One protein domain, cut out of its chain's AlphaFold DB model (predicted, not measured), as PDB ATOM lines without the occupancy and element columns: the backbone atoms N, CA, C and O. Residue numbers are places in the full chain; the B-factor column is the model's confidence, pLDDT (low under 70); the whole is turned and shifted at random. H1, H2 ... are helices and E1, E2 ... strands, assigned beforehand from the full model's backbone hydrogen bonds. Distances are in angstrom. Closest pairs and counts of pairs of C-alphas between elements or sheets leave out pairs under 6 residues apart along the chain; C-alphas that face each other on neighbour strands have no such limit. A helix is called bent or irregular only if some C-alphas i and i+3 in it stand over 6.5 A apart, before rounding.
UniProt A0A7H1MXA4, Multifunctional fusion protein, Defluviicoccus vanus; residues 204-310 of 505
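This is residues 204 to 310 of the 505 residues of the protein "Multifunctional fusion protein" of Defluviicoccus vanus (UniProt A0A7H1MXA4). One long, twisted sheet of four strands has two helices, H1 and H2, side by side over one face, while its other face is bare. H1 covers the part with E1 and E4, and H2 runs along E2 near the E3 edge. The printed part has 107 residues, with two named helices and four named strands in the order E1, H1, E2, H2, E3, E4. The sheet is mixed, in the order E1, E4, E2, E3, and the class is mixed, helices and strands. The whole is compact, with a radius of gyration of the C-alphas of 14.0 A, and is a rod spanning 48 by 23 by 22 A.

E1, residues 204 to 213, is an edge strand and the antiparallel neighbour of E4, residues 299 to 309, with N 206 and O 306 2.8 A apart, within hydrogen-bond range. H1, residues 224 to 241, is on the sheet; its closest C-alphas to E4 are those of Asn 235 and Ala 304, 5.9 A apart. E2, residues 245 to 256, is antiparallel to E4, with N 250 and O 303 at 2.8 A. E1, H1 and E2 make a split strand-helix-strand unit, two strands running the same way with E4 between them, and its crossover is right-handed. H2, residues 261 to 281, is on the same face as H1, at a height over the sheet of 9.3 A, and lies over E2, along the strands at 10 degrees on the local plane. H1 and H2 touch, closest at the C-alphas of Asp 225 and Gly 274, 3.7 A apart, and run the same way at a shallow tilt of 33 degrees, only just short of steep. E3, residues 285 to 294, is the other edge strand and parallel to E2, with N 253 and O 290 at 2.9 A. E2, H2 and E3 make a strand-helix-strand unit, two parallel neighbour strands with a helix between, with a right-handed crossover. E1 and E3 are apart. O i to N i+4 pairs are within hydrogen-bond range in 13 of 14 for H1 and 14 of 17 for H2.

E1 begins at C-alpha 204 (-90.294, 60.050, 20.360) and is 29.9 A long. H1 is 26.0 A long, with a kink of 25 degrees near residue 235. E2, 33.6 A, bends by 52 degrees at residue 248. H2, 31.2 A, begins at C-alpha 261 (-69.758, 73.173, 54.776) and is only just irregular: C-alphas 277 and 280 are 7.0 A apart. E3, 25.7 A, bends by 59 degrees at residue 288. E4, 33.2 A, ends at C-alpha 309 (-87.328, 59.571, 15.187).

The two C-alphas farthest apart, those of Ser 260 and Ser 310, are 48.2 A apart. The printed part has no cut. The link from E1 to H1, 10 residues, is short, and the other four links are tight. The mean pLDDT of the printed part is 89.6; residues 284 and 288 are under 70.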
ATOM      1  N   ASP A 204     -89.990  60.576  19.033       85.38
ATOM      2  CA  ASP A 204     -90.294  60.050  20.360       85.38
ATOM      3  C   ASP A 204     -89.268  60.598  21.370       85.38
ATOM      4  O   ASP A 204     -88.061  60.654  21.099       85.38
ATOM      5  N   LEU A 205     -89.738  60.992  22.557       88.25
ATOM      6  CA  LEU A 205     -88.873  61.371  23.676       88.25
ATOM      7  C   LEU A 205     -88.476  60.119  24.464       88.25
ATOM      8  O   LEU A 205     -89.330  59.327  24.856       88.25
ATOM      9  N   VAL A 206     -87.182  59.966  24.721       85.25
ATOM     10  CA  VAL A 206     -86.610  58.887  25.532       85.25
ATOM     11  C   VAL A 206     -86.204  59.480  26.872       85.25
ATOM     12  O   VAL A 206     -85.535  60.508  26.904       85.25
ATOM     13  N   LEU A 207     -86.620  58.861  27.973       89.12
ATOM     14  CA  LEU A 207     -86.268  59.295  29.320       89.12
ATOM     15  C   LEU A 207     -85.634  58.121  30.057       89.12
ATOM     16  O   LEU A 207     -86.182  57.020  30.029       89.12
ATOM     17  N   THR A 208     -84.516  58.372  30.723       86.38
ATOM     18  CA  THR A 208     -83.903  57.441  31.676       86.38
ATOM     19  C   THR A 208     -83.622  58.170  32.982       86.38
ATOM     20  O   THR A 208     -83.537  59.401  33.007       86.38
ATOM     21  N   THR A 209     -83.540  57.423  34.076       90.25
ATOM     22  CA  THR A 209     -83.098  57.954  35.352       90.25
ATOM     23  C   THR A 209     -82.265  56.926  36.094       90.25
ATOM     24  O   THR A 209     -82.738  55.832  36.383       90.25
ATOM     25  N   ASP A 210     -81.056  57.331  36.471       91.19
ATOM     26  CA  ASP A 210     -80.165  56.514  37.288       91.19
ATOM     27  C   ASP A 210     -79.781  57.235  38.559       91.19
ATOM     28  O   ASP A 210     -79.631  58.462  38.598       91.19
ATOM     29  N   THR A 211     -79.573  56.434  39.595       92.75
ATOM     30  CA  THR A 211     -79.059  56.887  40.876       92.75
ATOM     31  C   THR A 211     -77.745  56.191  41.170       92.75
ATOM     32  O   THR A 211     -77.709  54.969  41.261       92.75
ATOM     33  N   ILE A 212     -76.688  56.968  41.399       94.88
ATOM     34  CA  ILE A 212     -75.438  56.458  41.954       94.88
ATOM     35  C   ILE A 212     -75.342  56.835  43.432       94.88
ATOM     36  O   ILE A 212     -75.598  57.968  43.844       94.88
ATOM     37  N   VAL A 213     -74.974  55.849  44.239       92.81
ATOM     38  CA  VAL A 213     -74.881  55.944  45.702       92.81
ATOM     39  C   VAL A 213     -73.451  55.634  46.121       92.81
ATOM     40  O   VAL A 213     -72.865  54.657  45.635       92.81
ATOM     41  N   GLU A 214     -72.901  56.455  47.012       93.44
ATOM     42  CA  GLU A 214     -71.580  56.248  47.614       93.44
ATOM     43  C   GLU A 214     -71.501  54.860  48.265       93.44
ATOM     44  O   GLU A 214     -72.464  54.377  48.856       93.44
ATOM     45  N   SER A 215     -70.359  54.186  48.128       89.56
ATOM     46  CA  SER A 215     -70.115  52.808  48.594       89.56
ATOM     47  C   SER A 215     -70.922  51.705  47.895       89.56
ATOM     48  O   SER A 215     -70.730  50.526  48.199       89.56
ATOM     49  N   VAL A 216     -71.793  52.056  46.945       86.88
ATOM     50  CA  VAL A 216     -72.510  51.092  46.095       86.88
ATOM     51  C   VAL A 216     -72.006  51.171  44.656       86.88
ATOM     52  O   VAL A 216     -71.605  50.155  44.102       86.88
ATOM     53  N   HIS A 217     -71.991  52.371  44.074       92.62
ATOM     54  CA  HIS A 217     -71.681  52.596  42.653       92.62
ATOM     55  C   HIS A 217     -70.331  53.299  42.434       92.62
ATOM     56  O   HIS A 217     -69.720  53.197  41.366       92.62
ATOM     57  N   PHE A 218     -69.858  54.020  43.449       95.44
ATOM     58  CA  PHE A 218     -68.540  54.650  43.482       95.44
ATOM     59  C   PHE A 218     -67.933  54.526  44.880       95.44
ATOM     60  O   PHE A 218     -68.655  54.408  45.875       95.44
ATOM     61  N   LEU A 219     -66.606  54.530  44.963       94.94
ATOM     62  CA  LEU A 219     -65.890  54.398  46.228       94.94
ATOM     63  C   LEU A 219     -65.870  55.747  46.974       94.94
ATOM     64  O   LEU A 219     -65.719  56.784  46.332       94.94
ATOM     65  N   PRO A 220     -65.908  55.776  48.323       90.25
ATOM     66  CA  PRO A 220     -65.819  57.029  49.093       90.25
ATOM     67  C   PRO A 220     -64.572  57.881  48.800       90.25
ATOM     68  O   PRO A 220     -64.554  59.085  49.046       90.25
ATOM     69  N   GLY A 221     -63.504  57.248  48.302       91.25
ATOM     70  CA  GLY A 221     -62.255  57.907  47.914       91.25
ATOM     71  C   GLY A 221     -62.184  58.331  46.446       91.25
ATOM     72  O   GLY A 221     -61.141  58.837  46.027       91.25
ATOM     73  N   ASP A 222     -63.231  58.105  45.648       96.88
ATOM     74  CA  ASP A 222     -63.214  58.498  44.243       96.88
ATOM     75  C   ASP A 222     -63.239  60.028  44.087       96.88
ATOM     76  O   ASP A 222     -63.956  60.728  44.813       96.88
ATOM     77  N   PRO A 223     -62.463  60.583  43.135       97.88
ATOM     78  CA  PRO A 223     -62.498  62.005  42.831       97.88
ATOM     79  C   PRO A 223     -63.911  62.462  42.454       97.88
ATOM     80  O   PRO A 223     -64.559  61.859  41.598       97.88
ATOM     81  N   ALA A 224     -64.386  63.548  43.065       96.88
ATOM     82  CA  ALA A 224     -65.763  64.011  42.883       96.88
ATOM     83  C   ALA A 224     -66.107  64.320  41.414       96.88
ATOM     84  O   ALA A 224     -67.229  64.080  40.979       96.88
ATOM     85  N   ASP A 225     -65.143  64.810  40.632       96.81
ATOM     86  CA  ASP A 225     -65.307  65.030  39.194       96.81
ATOM     87  C   ASP A 225     -65.550  63.724  38.433       96.81
ATOM     88  O   ASP A 225     -66.474  63.667  37.628       96.81
ATOM     89  N   SER A 226     -64.818  62.653  38.739       98.25
ATOM     90  CA  SER A 226     -65.127  61.345  38.160       98.25
ATOM     91  C   SER A 226     -66.519  60.844  38.540       98.25
ATOM     92  O   SER A 226     -67.226  60.326  37.687       98.25
ATOM     93  N   VAL A 227     -66.979  61.091  39.771       98.25
ATOM     94  CA  VAL A 227     -68.345  60.729  40.193       98.25
ATOM     95  C   VAL A 227     -69.398  61.498  39.381       98.25
ATOM     96  O   VAL A 227     -70.397  60.922  38.953       98.25
ATOM     97  N   GLY A 228     -69.158  62.785  39.108       95.44
ATOM     98  CA  GLY A 228     -70.012  63.594  38.232       95.44
ATOM     99  C   GLY A 228     -70.014  63.103  36.789       95.44
ATOM    100  O   GLY A 228     -71.077  62.957  36.185       95.44
ATOM    101  N   GLY A 229     -68.834  62.791  36.254       97.12
ATOM    102  CA  GLY A 229     -68.686  62.184  34.935       97.12
ATOM    103  C   GLY A 229     -69.440  60.863  34.818       97.12
ATOM    104  O   GLY A 229     -70.210  60.674  33.878       97.12
ATOM    105  N   LYS A 230     -69.282  59.987  35.816       98.38
ATOM    106  CA  LYS A 230     -69.942  58.685  35.893       98.38
ATOM    107  C   LYS A 230     -71.461  58.810  35.913       98.38
ATOM    108  O   LYS A 230     -72.099  58.163  35.094       98.38
ATOM    109  N   LEU A 231     -72.040  59.685  36.743       98.12
ATOM    110  CA  LEU A 231     -73.500  59.867  36.814       98.12
ATOM    111  C   LEU A 231     -74.133  60.190  35.452       98.12
ATOM    112  O   LEU A 231     -75.192  59.665  35.111       98.12
ATOM    113  N   LEU A 232     -73.506  61.069  34.667       95.00
ATOM    114  CA  LEU A 232     -74.003  61.357  33.319       95.00
ATOM    115  C   LEU A 232     -73.632  60.259  32.332       95.00
ATOM    116  O   LEU A 232     -74.427  59.966  31.448       95.00
ATOM    117  N   GLY A 233     -72.460  59.644  32.490       97.25
ATOM    118  CA  GLY A 233     -72.010  58.516  31.687       97.25
ATOM    119  C   GLY A 233     -73.008  57.361  31.674       97.25
ATOM    120  O   GLY A 233     -73.343  56.893  30.589       97.25
ATOM    121  N   VAL A 234     -73.532  56.975  32.844       95.81
ATOM    122  CA  VAL A 234     -74.516  55.882  32.954       95.81
ATOM    123  C   VAL A 234     -75.826  56.225  32.229       95.81
ATOM    124  O   VAL A 234     -76.234  55.508  31.324       95.81
ATOM    125  N   ASN A 235     -76.384  57.418  32.465       96.00
ATOM    126  CA  ASN A 235     -77.621  57.856  31.808       96.00
ATOM    127  C   ASN A 235     -77.445  58.034  30.284       96.00
ATOM    128  O   ASN A 235     -78.353  57.802  29.487       96.00
ATOM    129  N   LEU A 236     -76.279  58.515  29.844       97.62
ATOM    130  CA  LEU A 236     -75.964  58.669  28.424       97.62
ATOM    131  C   LEU A 236     -75.790  57.312  27.731       97.62
ATOM    132  O   LEU A 236     -76.077  57.212  26.538       97.62
ATOM    133  N   SER A 237     -75.324  56.294  28.459       98.06
ATOM    134  CA  SER A 237     -75.220  54.913  27.974       98.06
ATOM    135  C   SER A 237     -76.595  54.355  27.618       98.06
ATOM    136  O   SER A 237     -76.800  53.919  26.485       98.06
ATOM    137  N   ASP A 238     -77.572  54.520  28.508       94.62
ATOM    138  CA  ASP A 238     -78.971  54.159  28.263       94.62
ATOM    139  C   ASP A 238     -79.550  54.844  27.017       94.62
ATOM    140  O   ASP A 238     -80.166  54.210  26.152       94.62
ATOM    141  N   LEU A 239     -79.330  56.157  26.877       94.69
ATOM    142  CA  LEU A 239     -79.778  56.888  25.690       94.69
ATOM    143  C   LEU A 239     -79.113  56.347  24.415       94.69
ATOM    144  O   LEU A 239     -79.785  56.180  23.392       94.69
ATOM    145  N   ALA A 240     -77.817  56.028  24.470       97.94
ATOM    146  CA  ALA A 240     -77.100  55.420  23.355       97.94
ATOM    147  C   ALA A 240     -77.663  54.034  22.997       97.94
ATOM    148  O   ALA A 240     -77.856  53.752  21.811       97.94
ATOM    149  N   ALA A 241     -77.990  53.205  23.991       96.50
ATOM    150  CA  ALA A 241     -78.573  51.877  23.809       96.50
ATOM    151  C   ALA A 241     -79.948  51.911  23.134       96.50
ATOM    152  O   ALA A 241     -80.301  50.983  22.407       96.50
ATOM    153  N   MET A 242     -80.686  53.010  23.304       95.06
ATOM    154  CA  MET A 242     -81.963  53.273  22.631       95.06
ATOM    155  C   MET A 242     -81.802  53.946  21.256       95.06
ATOM    156  O   MET A 242     -82.788  54.187  20.553       95.06
ATOM    157  N   GLY A 243     -80.571  54.257  20.838       95.38
ATOM    158  CA  GLY A 243     -80.285  55.006  19.613       95.38
ATOM    159  C   GLY A 243     -80.772  56.458  19.658       95.38
ATOM    160  O   GLY A 243     -81.026  57.060  18.609       95.38
ATOM    161  N   ALA A 244     -80.935  57.002  20.863       94.00
ATOM    162  CA  ALA A 244     -81.421  58.348  21.093       94.00
ATOM    163  C   ALA A 244     -80.280  59.371  21.044       94.00
ATOM    164  O   ALA A 244     -79.162  59.124  21.490       94.00
ATOM    165  N   GLU A 245     -80.583  60.556  20.523       94.75
ATOM    166  CA  GLU A 245     -79.718  61.726  20.641       94.75
ATOM    167  C   GLU A 245     -79.949  62.381  22.010       94.75
ATOM    168  O   GLU A 245     -81.095  62.751  22.295       94.75
ATOM    169  N   PRO A 246     -78.912  62.573  22.847       93.00
ATOM    170  CA  PRO A 246     -79.076  63.221  24.142       93.00
ATOM    171  C   PRO A 246     -79.511  64.681  24.003       93.00
ATOM    172  O   PRO A 246     -78.889  65.497  23.317       93.00
ATOM    173  N   LEU A 247     -80.594  65.036  24.686       88.94
ATOM    174  CA  LEU A 247     -81.142  66.383  24.693       88.94
ATOM    175  C   LEU A 247     -80.723  67.141  25.937       88.94
ATOM    176  O   LEU A 247     -80.095  68.188  25.819       88.94
ATOM    177  N   ALA A 248     -81.095  66.648  27.110       83.00
ATOM    178  CA  ALA A 248     -80.966  67.395  28.352       83.00
ATOM    179  C   ALA A 248     -81.016  66.458  29.564       83.00
ATOM    180  O   ALA A 248     -81.261  65.267  29.393       83.00
ATOM    181  N   TYR A 249     -80.824  66.969  30.778       84.25
ATOM    182  CA  TYR A 249     -80.995  66.174  31.997       84.25
ATOM    183  C   TYR A 249     -81.496  66.994  33.191       84.25
ATOM    184  O   TYR A 249     -81.349  68.213  33.223       84.25
ATOM    185  N   LEU A 250     -82.087  66.323  34.177       87.38
ATOM    186  CA  LEU A 250     -82.376  66.838  35.516       87.38
ATOM    187  C   LEU A 250     -81.423  66.199  36.530       87.38
ATOM    188  O   LEU A 250     -80.917  65.105  36.285       87.38
ATOM    189  N   LEU A 251     -81.184  66.864  37.659       85.12
ATOM    190  CA  LEU A 251     -80.239  66.422  38.685       85.12
ATOM    191  C   LEU A 251     -80.821  66.580  40.095       85.12
ATOM    192  O   LEU A 251     -81.087  67.692  40.535       85.12
ATOM    193  N   SER A 252     -80.953  65.479  40.828       93.56
ATOM    194  CA  SER A 252     -81.274  65.461  42.255       93.56
ATOM    195  C   SER A 252     -80.054  65.032  43.066       93.56
ATOM    196  O   SER A 252     -79.418  64.022  42.767       93.56
ATOM    197  N   VAL A 253     -79.704  65.809  44.089       89.69
ATOM    198  CA  VAL A 253     -78.525  65.575  44.931       89.69
ATOM    199  C   VAL A 253     -78.946  65.508  46.392       89.69
ATOM    200  O   VAL A 253     -79.375  66.503  46.971       89.69
ATOM    201  N   ALA A 254     -78.771  64.351  47.019       93.75
ATOM    202  CA  ALA A 254     -78.955  64.158  48.449       93.75
ATOM    203  C   ALA A 254     -77.585  64.105  49.140       93.75
ATOM    204  O   ALA A 254     -76.869  63.106  49.072       93.75
ATOM    205  N   VAL A 255     -77.215  65.208  49.790       90.75
ATOM    206  CA  VAL A 255     -75.909  65.392  50.436       90.75
ATOM    207  C   VAL A 255     -75.958  64.948  51.898       90.75
ATOM    208  O   VAL A 255     -76.868  65.380  52.613       90.75
ATOM    209  N   PRO A 256     -74.960  64.205  52.407       92.19
ATOM    210  CA  PRO A 256     -74.904  63.851  53.819       92.19
ATOM    211  C   PRO A 256     -74.879  65.091  54.719       92.19
ATOM    212  O   PRO A 256     -73.996  65.948  54.621       92.19
ATOM    213  N   GLN A 257     -75.822  65.173  55.657       88.31
ATOM    214  CA  GLN A 257     -75.920  66.276  56.616       88.31
ATOM    215  C   GLN A 257     -74.686  66.350  57.534       88.31
ATOM    216  O   GLN A 257     -74.363  67.416  58.051       88.31
ATOM    217  N   ALA A 258     -73.985  65.228  57.718       91.69
ATOM    218  CA  ALA A 258     -72.765  65.143  58.515       91.69
ATOM    219  C   ALA A 258     -71.549  65.839  57.870       91.69
ATOM    220  O   ALA A 258     -70.534  66.027  58.539       91.69
ATOM    221  N   TRP A 259     -71.605  66.207  56.583       89.75
ATOM    222  CA  TRP A 259     -70.509  66.934  55.941       89.75
ATOM    223  C   TRP A 259     -70.411  68.363  56.472       89.75
ATOM    224  O   TRP A 259     -71.418  69.077  56.506       89.75
ATOM    225  N   SER A 260     -69.188  68.793  56.809       92.00
ATOM    226  CA  SER A 260     -68.905  70.215  57.034       92.00
ATOM    227  C   SER A 260     -69.195  71.016  55.766       92.00
ATOM    228  O   SER A 260     -69.181  70.467  54.656       92.00
ATOM    229  N   ASP A 261     -69.453  72.312  55.917       85.62
ATOM    230  CA  ASP A 261     -69.758  73.173  54.776       85.62
ATOM    231  C   ASP A 261     -68.569  73.242  53.803       85.62
ATOM    232  O   ASP A 261     -68.765  73.135  52.595       85.62
ATOM    233  N   GLU A 262     -67.329  73.253  54.304       89.94
ATOM    234  CA  GLU A 262     -66.118  73.252  53.470       89.94
ATOM    235  C   GLU A 262     -65.987  71.962  52.656       89.94
ATOM    236  O   GLU A 262     -65.695  72.003  51.458       89.94
ATOM    237  N   ARG A 263     -66.232  70.800  53.284       92.94
ATOM    238  CA  ARG A 263     -66.234  69.512  52.576       92.94
ATOM    239  C   ARG A 263     -67.318  69.505  51.505       92.94
ATOM    240  O   ARG A 263     -67.056  69.069  50.385       92.94
ATOM    241  N   ARG A 264     -68.519  69.977  51.846       89.81
ATOM    242  CA  ARG A 264     -69.666  70.020  50.936       89.81
ATOM    243  C   ARG A 264     -69.382  70.885  49.717       89.81
ATOM    244  O   ARG A 264     -69.573  70.414  48.600       89.81
ATOM    245  N   GLU A 265     -68.898  72.106  49.915       83.12
ATOM    246  CA  GLU A 265     -68.571  73.019  48.817       83.12
ATOM    247  C   GLU A 265     -67.447  72.473  47.935       83.12
ATOM    248  O   GLU A 265     -67.579  72.446  46.709       83.12
ATOM    249  N   ALA A 266     -66.362  71.980  48.541       90.38
ATOM    250  CA  ALA A 266     -65.234  71.434  47.793       90.38
ATOM    251  C   ALA A 266     -65.641  70.215  46.953       90.38
ATOM    252  O   ALA A 266     -65.291  70.127  45.770       90.38
ATOM    253  N   TRP A 267     -66.405  69.292  47.546       94.94
ATOM    254  CA  TRP A 267     -66.847  68.075  46.873       94.94
ATOM    255  C   TRP A 267     -67.853  68.387  45.759       94.94
ATOM    256  O   TRP A 267     -67.629  67.982  44.619       94.94
ATOM    257  N   LEU A 268     -68.898  69.184  46.030       86.56
ATOM    258  CA  LEU A 268     -69.882  69.579  45.010       86.56
ATOM    259  C   LEU A 268     -69.245  70.390  43.876       86.56
ATOM    260  O   LEU A 268     -69.617  70.219  42.716       86.56
ATOM    261  N   GLY A 269     -68.245  71.223  44.177       79.00
ATOM    262  CA  GLY A 269     -67.470  71.929  43.160       79.00
ATOM    263  C   GLY A 269     -66.691  70.979  42.244       79.00
ATOM    264  O   GLY A 269     -66.610  71.219  41.040       79.00
ATOM    265  N   GLY A 270     -66.127  69.895  42.787       91.50
ATOM    266  CA  GLY A 270     -65.513  68.820  41.998       91.50
ATOM    267  C   GLY A 270     -66.525  68.067  41.148       91.50
ATOM    268  O   GLY A 270     -66.354  67.971  39.936       91.50
ATOM    269  N   PHE A 271     -67.622  67.641  41.759       93.94
ATOM    270  CA  PHE A 271     -68.726  66.968  41.085       93.94
ATOM    271  C   PHE A 271     -69.283  67.769  39.904       93.94
ATOM    272  O   PHE A 271     -69.406  67.243  38.799       93.94
ATOM    273  N   ALA A 272     -69.505  69.072  40.085       83.81
ATOM    274  CA  ALA A 272     -69.955  69.961  39.019       83.81
ATOM    275  C   ALA A 272     -68.958  70.055  37.849       83.81
ATOM    276  O   ALA A 272     -69.385  70.122  36.696       83.81
ATOM    277  N   ARG A 273     -67.639  70.019  38.109       91.94
ATOM    278  CA  ARG A 273     -66.625  69.946  37.037       91.94
ATOM    279  C   ARG A 273     -66.730  68.641  36.254       91.94
ATOM    280  O   ARG A 273     -66.576  68.667  35.039       91.94
ATOM    281  N   GLY A 274     -67.027  67.540  36.937       93.44
ATOM    282  CA  GLY A 274     -67.329  66.250  36.322       93.44
ATOM    283  C   GLY A 274     -68.495  66.312  35.347       93.44
ATOM    284  O   GLY A 274     -68.359  65.995  34.166       93.44
ATOM    285  N   LEU A 275     -69.629  66.826  35.831       87.12
ATOM    286  CA  LEU A 275     -70.824  67.040  35.014       87.12
ATOM    287  C   LEU A 275     -70.528  67.935  33.801       87.12
ATOM    288  O   LEU A 275     -70.929  67.625  32.681       87.12
ATOM    289  N   ALA A 276     -69.791  69.031  34.012       81.81
ATOM    290  CA  ALA A 276     -69.427  69.982  32.965       81.81
ATOM    291  C   ALA A 276     -68.608  69.349  31.829       81.81
ATOM    292  O   ALA A 276     -68.748  69.777  30.686       81.81
ATOM    293  N   GLN A 277     -67.796  68.326  32.115       93.25
ATOM    294  CA  GLN A 277     -67.040  67.606  31.086       93.25
ATOM    295  C   GLN A 277     -67.937  66.743  30.185       93.25
ATOM    296  O   GLN A 277     -67.628  66.586  29.007       93.25
ATOM    297  N   MET A 278     -69.062  66.239  30.702       90.19
ATOM    298  CA  MET A 278     -70.013  65.422  29.934       90.19
ATOM    299  C   MET A 278     -71.108  66.253  29.251       90.19
ATOM    300  O   MET A 278     -71.709  65.800  28.279       90.19
ATOM    301  N   GLN A 279     -71.358  67.485  29.713       82.94
ATOM    302  CA  GLN A 279     -72.381  68.374  29.146       82.94
ATOM    303  C   GLN A 279     -72.305  68.595  27.623       82.94
ATOM    304  O   GLN A 279     -73.374  68.660  27.018       82.94
ATOM    305  N   PRO A 280     -71.127  68.658  26.962       91.62
ATOM    306  CA  PRO A 280     -71.051  68.790  25.505       91.62
ATOM    307  C   PRO A 280     -71.716  67.652  24.713       91.62
ATOM    308  O   PRO A 280     -71.990  67.826  23.528       91.62
ATOM    309  N   LEU A 281     -71.972  66.497  25.339       91.25
ATOM    310  CA  LEU A 281     -72.681  65.372  24.718       91.25
ATOM    311  C   LEU A 281     -74.200  65.588  24.663       91.25
ATOM    312  O   LEU A 281     -74.890  64.913  23.901       91.25
ATOM    313  N   PHE A 282     -74.722  66.527  25.451       76.94
ATOM    314  CA  PHE A 282     -76.119  66.929  25.425       76.94
ATOM    315  C   PHE A 282     -76.315  68.143  24.527       76.94
ATOM    316  O   PHE A 282     -75.521  69.081  24.517       76.94
ATOM    317  N   ARG A 283     -77.445  68.182  23.820       78.62
ATOM    318  CA  ARG A 283     -77.809  69.353  23.017       78.62
ATOM    319  C   ARG A 283     -78.114  70.601  23.858       78.62
ATOM    320  O   ARG A 283     -77.885  71.713  23.391       78.62
ATOM    321  N   GLN A 284     -78.703  70.424  25.038       59.12
ATOM    322  CA  GLN A 284     -79.177  71.501  25.915       59.12
ATOM    323  C   GLN A 284     -78.543  71.457  27.312       59.12
ATOM    324  O   GLN A 284     -78.290  72.517  27.874       59.12
ATOM    325  N   GLY A 285     -78.255  70.269  27.857       71.81
ATOM    326  CA  GLY A 285     -77.583  70.125  29.158       71.81
ATOM    327  C   GLY A 285     -78.532  70.070  30.365       71.81
ATOM    328  O   GLY A 285     -79.641  69.548  30.254       71.81
ATOM    329  N   LEU A 286     -78.092  70.567  31.527       73.69
ATOM    330  CA  LEU A 286     -78.873  70.548  32.778       73.69
ATOM    331  C   LEU A 286     -80.086  71.495  32.714       73.69
ATOM    332  O   LEU A 286     -79.923  72.703  32.563       73.69
ATOM    333  N   LEU A 287     -81.291  70.963  32.917       70.94
ATOM    334  CA  LEU A 287     -82.548  71.723  32.948       70.94
ATOM    335  C   LEU A 287     -82.988  72.130  34.358       70.94
ATOM    336  O   LEU A 287     -83.824  73.020  34.499       70.94
ATOM    337  N   GLY A 288     -82.457  71.485  35.397       58.69
ATOM    338  CA  GLY A 288     -82.820  71.750  36.788       58.69
ATOM    339  C   GLY A 288     -82.815  70.491  37.646       58.69
ATOM    340  O   GLY A 288     -82.257  69.470  37.255       58.69
ATOM    341  N   GLY A 289     -83.441  70.562  38.817       76.19
ATOM    342  CA  GLY A 289     -83.605  69.430  39.722       76.19
ATOM    343  C   GLY A 289     -83.650  69.874  41.181       76.19
ATOM    344  O   GLY A 289     -84.157  70.962  41.454       76.19
ATOM    345  N   ASP A 290     -83.158  69.044  42.098       80.44
ATOM    346  CA  ASP A 290     -83.302  69.257  43.542       80.44
ATOM    347  C   ASP A 290     -81.984  69.039  44.295       80.44
ATOM    348  O   ASP A 290     -81.081  68.330  43.849       80.44
ATOM    349  N   THR A 291     -81.826  69.682  45.447       81.94
ATOM    350  CA  THR A 291     -80.674  69.447  46.323       81.94
ATOM    351  C   THR A 291     -81.120  69.477  47.770       81.94
ATOM    352  O   THR A 291     -81.576  70.502  48.279       81.94
ATOM    353  N   VAL A 292     -80.947  68.349  48.449       86.06
ATOM    354  CA  VAL A 292     -81.422  68.129  49.811       86.06
ATOM    355  C   VAL A 292     -80.285  67.690  50.720       86.06
ATOM    356  O   VAL A 292     -79.320  67.058  50.294       86.06
ATOM    357  N   ALA A 293     -80.409  68.007  52.005       85.31
ATOM    358  CA  ALA A 293     -79.603  67.363  53.033       85.31
ATOM    359  C   ALA A 293     -80.261  66.032  53.426       85.31
ATOM    360  O   ALA A 293     -81.467  65.987  53.677       85.31
ATOM    361  N   ALA A 294     -79.471  64.967  53.515       82.06
ATOM    362  CA  ALA A 294     -79.910  63.624  53.868       82.06
ATOM    363  C   ALA A 294     -79.139  63.093  55.090       82.06
ATOM    364  O   ALA A 294     -77.972  63.430  55.282       82.06
ATOM    365  N   PRO A 295     -79.759  62.256  55.941       75.75
ATOM    366  CA  PRO A 295     -79.090  61.672  57.105       75.75
ATOM    367  C   PRO A 295     -78.122  60.527  56.752       75.75
ATOM    368  O   PRO A 295     -77.470  60.004  57.649       75.75
ATOM    369  N   ALA A 296     -78.073  60.117  55.484       79.25
ATOM    370  CA  ALA A 296     -77.347  58.952  54.989       79.25
ATOM    371  C   ALA A 296     -76.209  59.357  54.036       79.25
ATOM    372  O   ALA A 296     -75.895  60.543  53.908       79.25
ATOM    373  N   ASP A 297     -75.612  58.353  53.393       87.06
ATOM    374  CA  ASP A 297     -74.550  58.493  52.395       87.06
ATOM    375  C   ASP A 297     -74.976  59.343  51.192       87.06
ATOM    376  O   ASP A 297     -76.165  59.572  50.939       87.06
ATOM    377  N   LEU A 298     -73.978  59.822  50.448       92.25
ATOM    378  CA  LEU A 298     -74.212  60.658  49.281       92.25
ATOM    379  C   LEU A 298     -74.979  59.871  48.212       92.25
ATOM    380  O   LEU A 298     -74.538  58.816  47.750       92.25
ATOM    381  N   CYS A 299     -76.114  60.424  47.792       95.12
ATOM    382  CA  CYS A 299     -76.984  59.839  46.784       95.12
ATOM    383  C   CYS A 299     -77.241  60.868  45.680       95.12
ATOM    384  O   CYS A 299     -77.617  62.012  45.945       95.12
ATOM    385  N   LEU A 300     -76.971  60.471  44.441       96.12
ATOM    386  CA  LEU A 300     -76.971  61.346  43.280       96.12
ATOM    387  C   LEU A 300     -77.837  60.722  42.200       96.12
ATOM    388  O   LEU A 300     -77.528  59.635  41.723       96.12
ATOM    389  N   THR A 301     -78.882  61.421  41.784       97.06
ATOM    390  CA  THR A 301     -79.802  60.953  40.751       97.06
ATOM    391  C   THR A 301     -79.783  61.920  39.585       97.06
ATOM    392  O   THR A 301     -79.917  63.127  39.773       97.06
ATOM    393  N   ALA A 302     -79.668  61.401  38.371       92.81
ATOM    394  CA  ALA A 302     -79.932  62.171  37.169       92.81
ATOM    395  C   ALA A 302     -81.104  61.552  36.413       92.81
ATOM    396  O   ALA A 302     -81.336  60.347  36.478       92.81
ATOM    397  N   THR A 303     -81.858  62.397  35.722       94.19
ATOM    398  CA  THR A 303     -82.871  61.976  34.755       94.19
ATOM    399  C   THR A 303     -82.477  62.554  33.412       94.19
ATOM    400  O   THR A 303     -82.587  63.765  33.224       94.19
ATOM    401  N   ALA A 304     -81.989  61.737  32.483       90.38
ATOM    402  CA  ALA A 304     -81.621  62.194  31.151       90.38
ATOM    403  C   ALA A 304     -82.774  62.051  30.156       90.38
ATOM    404  O   ALA A 304     -83.565  61.111  30.190       90.38
ATOM    405  N   LEU A 305     -82.847  63.013  29.244       91.81
ATOM    406  CA  LEU A 305     -83.811  63.096  28.165       91.81
ATOM    407  C   LEU A 305     -83.052  63.004  26.847       91.81
ATOM    408  O   LEU A 305     -82.108  63.761  26.612       91.81
ATOM    409  N   GLY A 306     -83.499  62.128  25.964       91.56
ATOM    410  CA  GLY A 306     -83.050  62.018  24.586       91.56
ATOM    411  C   GLY A 306     -84.228  62.028  23.626       91.56
ATOM    412  O   GLY A 306     -85.387  62.025  24.032       91.56
ATOM    413  N   ARG A 307     -83.941  62.039  22.330       91.00
ATOM    414  CA  ARG A 307     -84.964  61.896  21.289       91.00
ATOM    415  C   ARG A 307     -84.549  60.899  20.233       91.00
ATOM    416  O   ARG A 307     -83.363  60.737  19.946       91.00
ATOM    417  N   VAL A 308     -85.536  60.299  19.597       90.88
ATOM    418  CA  VAL A 308     -85.338  59.380  18.485       90.88
ATOM    419  C   VAL A 308     -86.479  59.563  17.485       90.88
ATOM    420  O   VAL A 308     -87.608  59.751  17.925       90.88
ATOM    421  N   PRO A 309     -86.242  59.532  16.159       92.50
ATOM    422  CA  PRO A 309     -87.328  59.571  15.187       92.50
ATOM    423  C   PRO A 309     -88.342  58.473  15.489       92.50
ATOM    424  O   PRO A 309     -87.942  57.342  15.801       92.50
ATOM    425  N   SER A 310     -89.629  58.797  15.404       89.12
ATOM    426  CA  SER A 310     -90.675  57.895  15.881       89.12
ATOM    427  C   SER A 310     -90.581  56.506  15.246       89.12
ATOM    428  O   SER A 310     -90.442  56.359  14.029       89.12
TER     429      SER A 310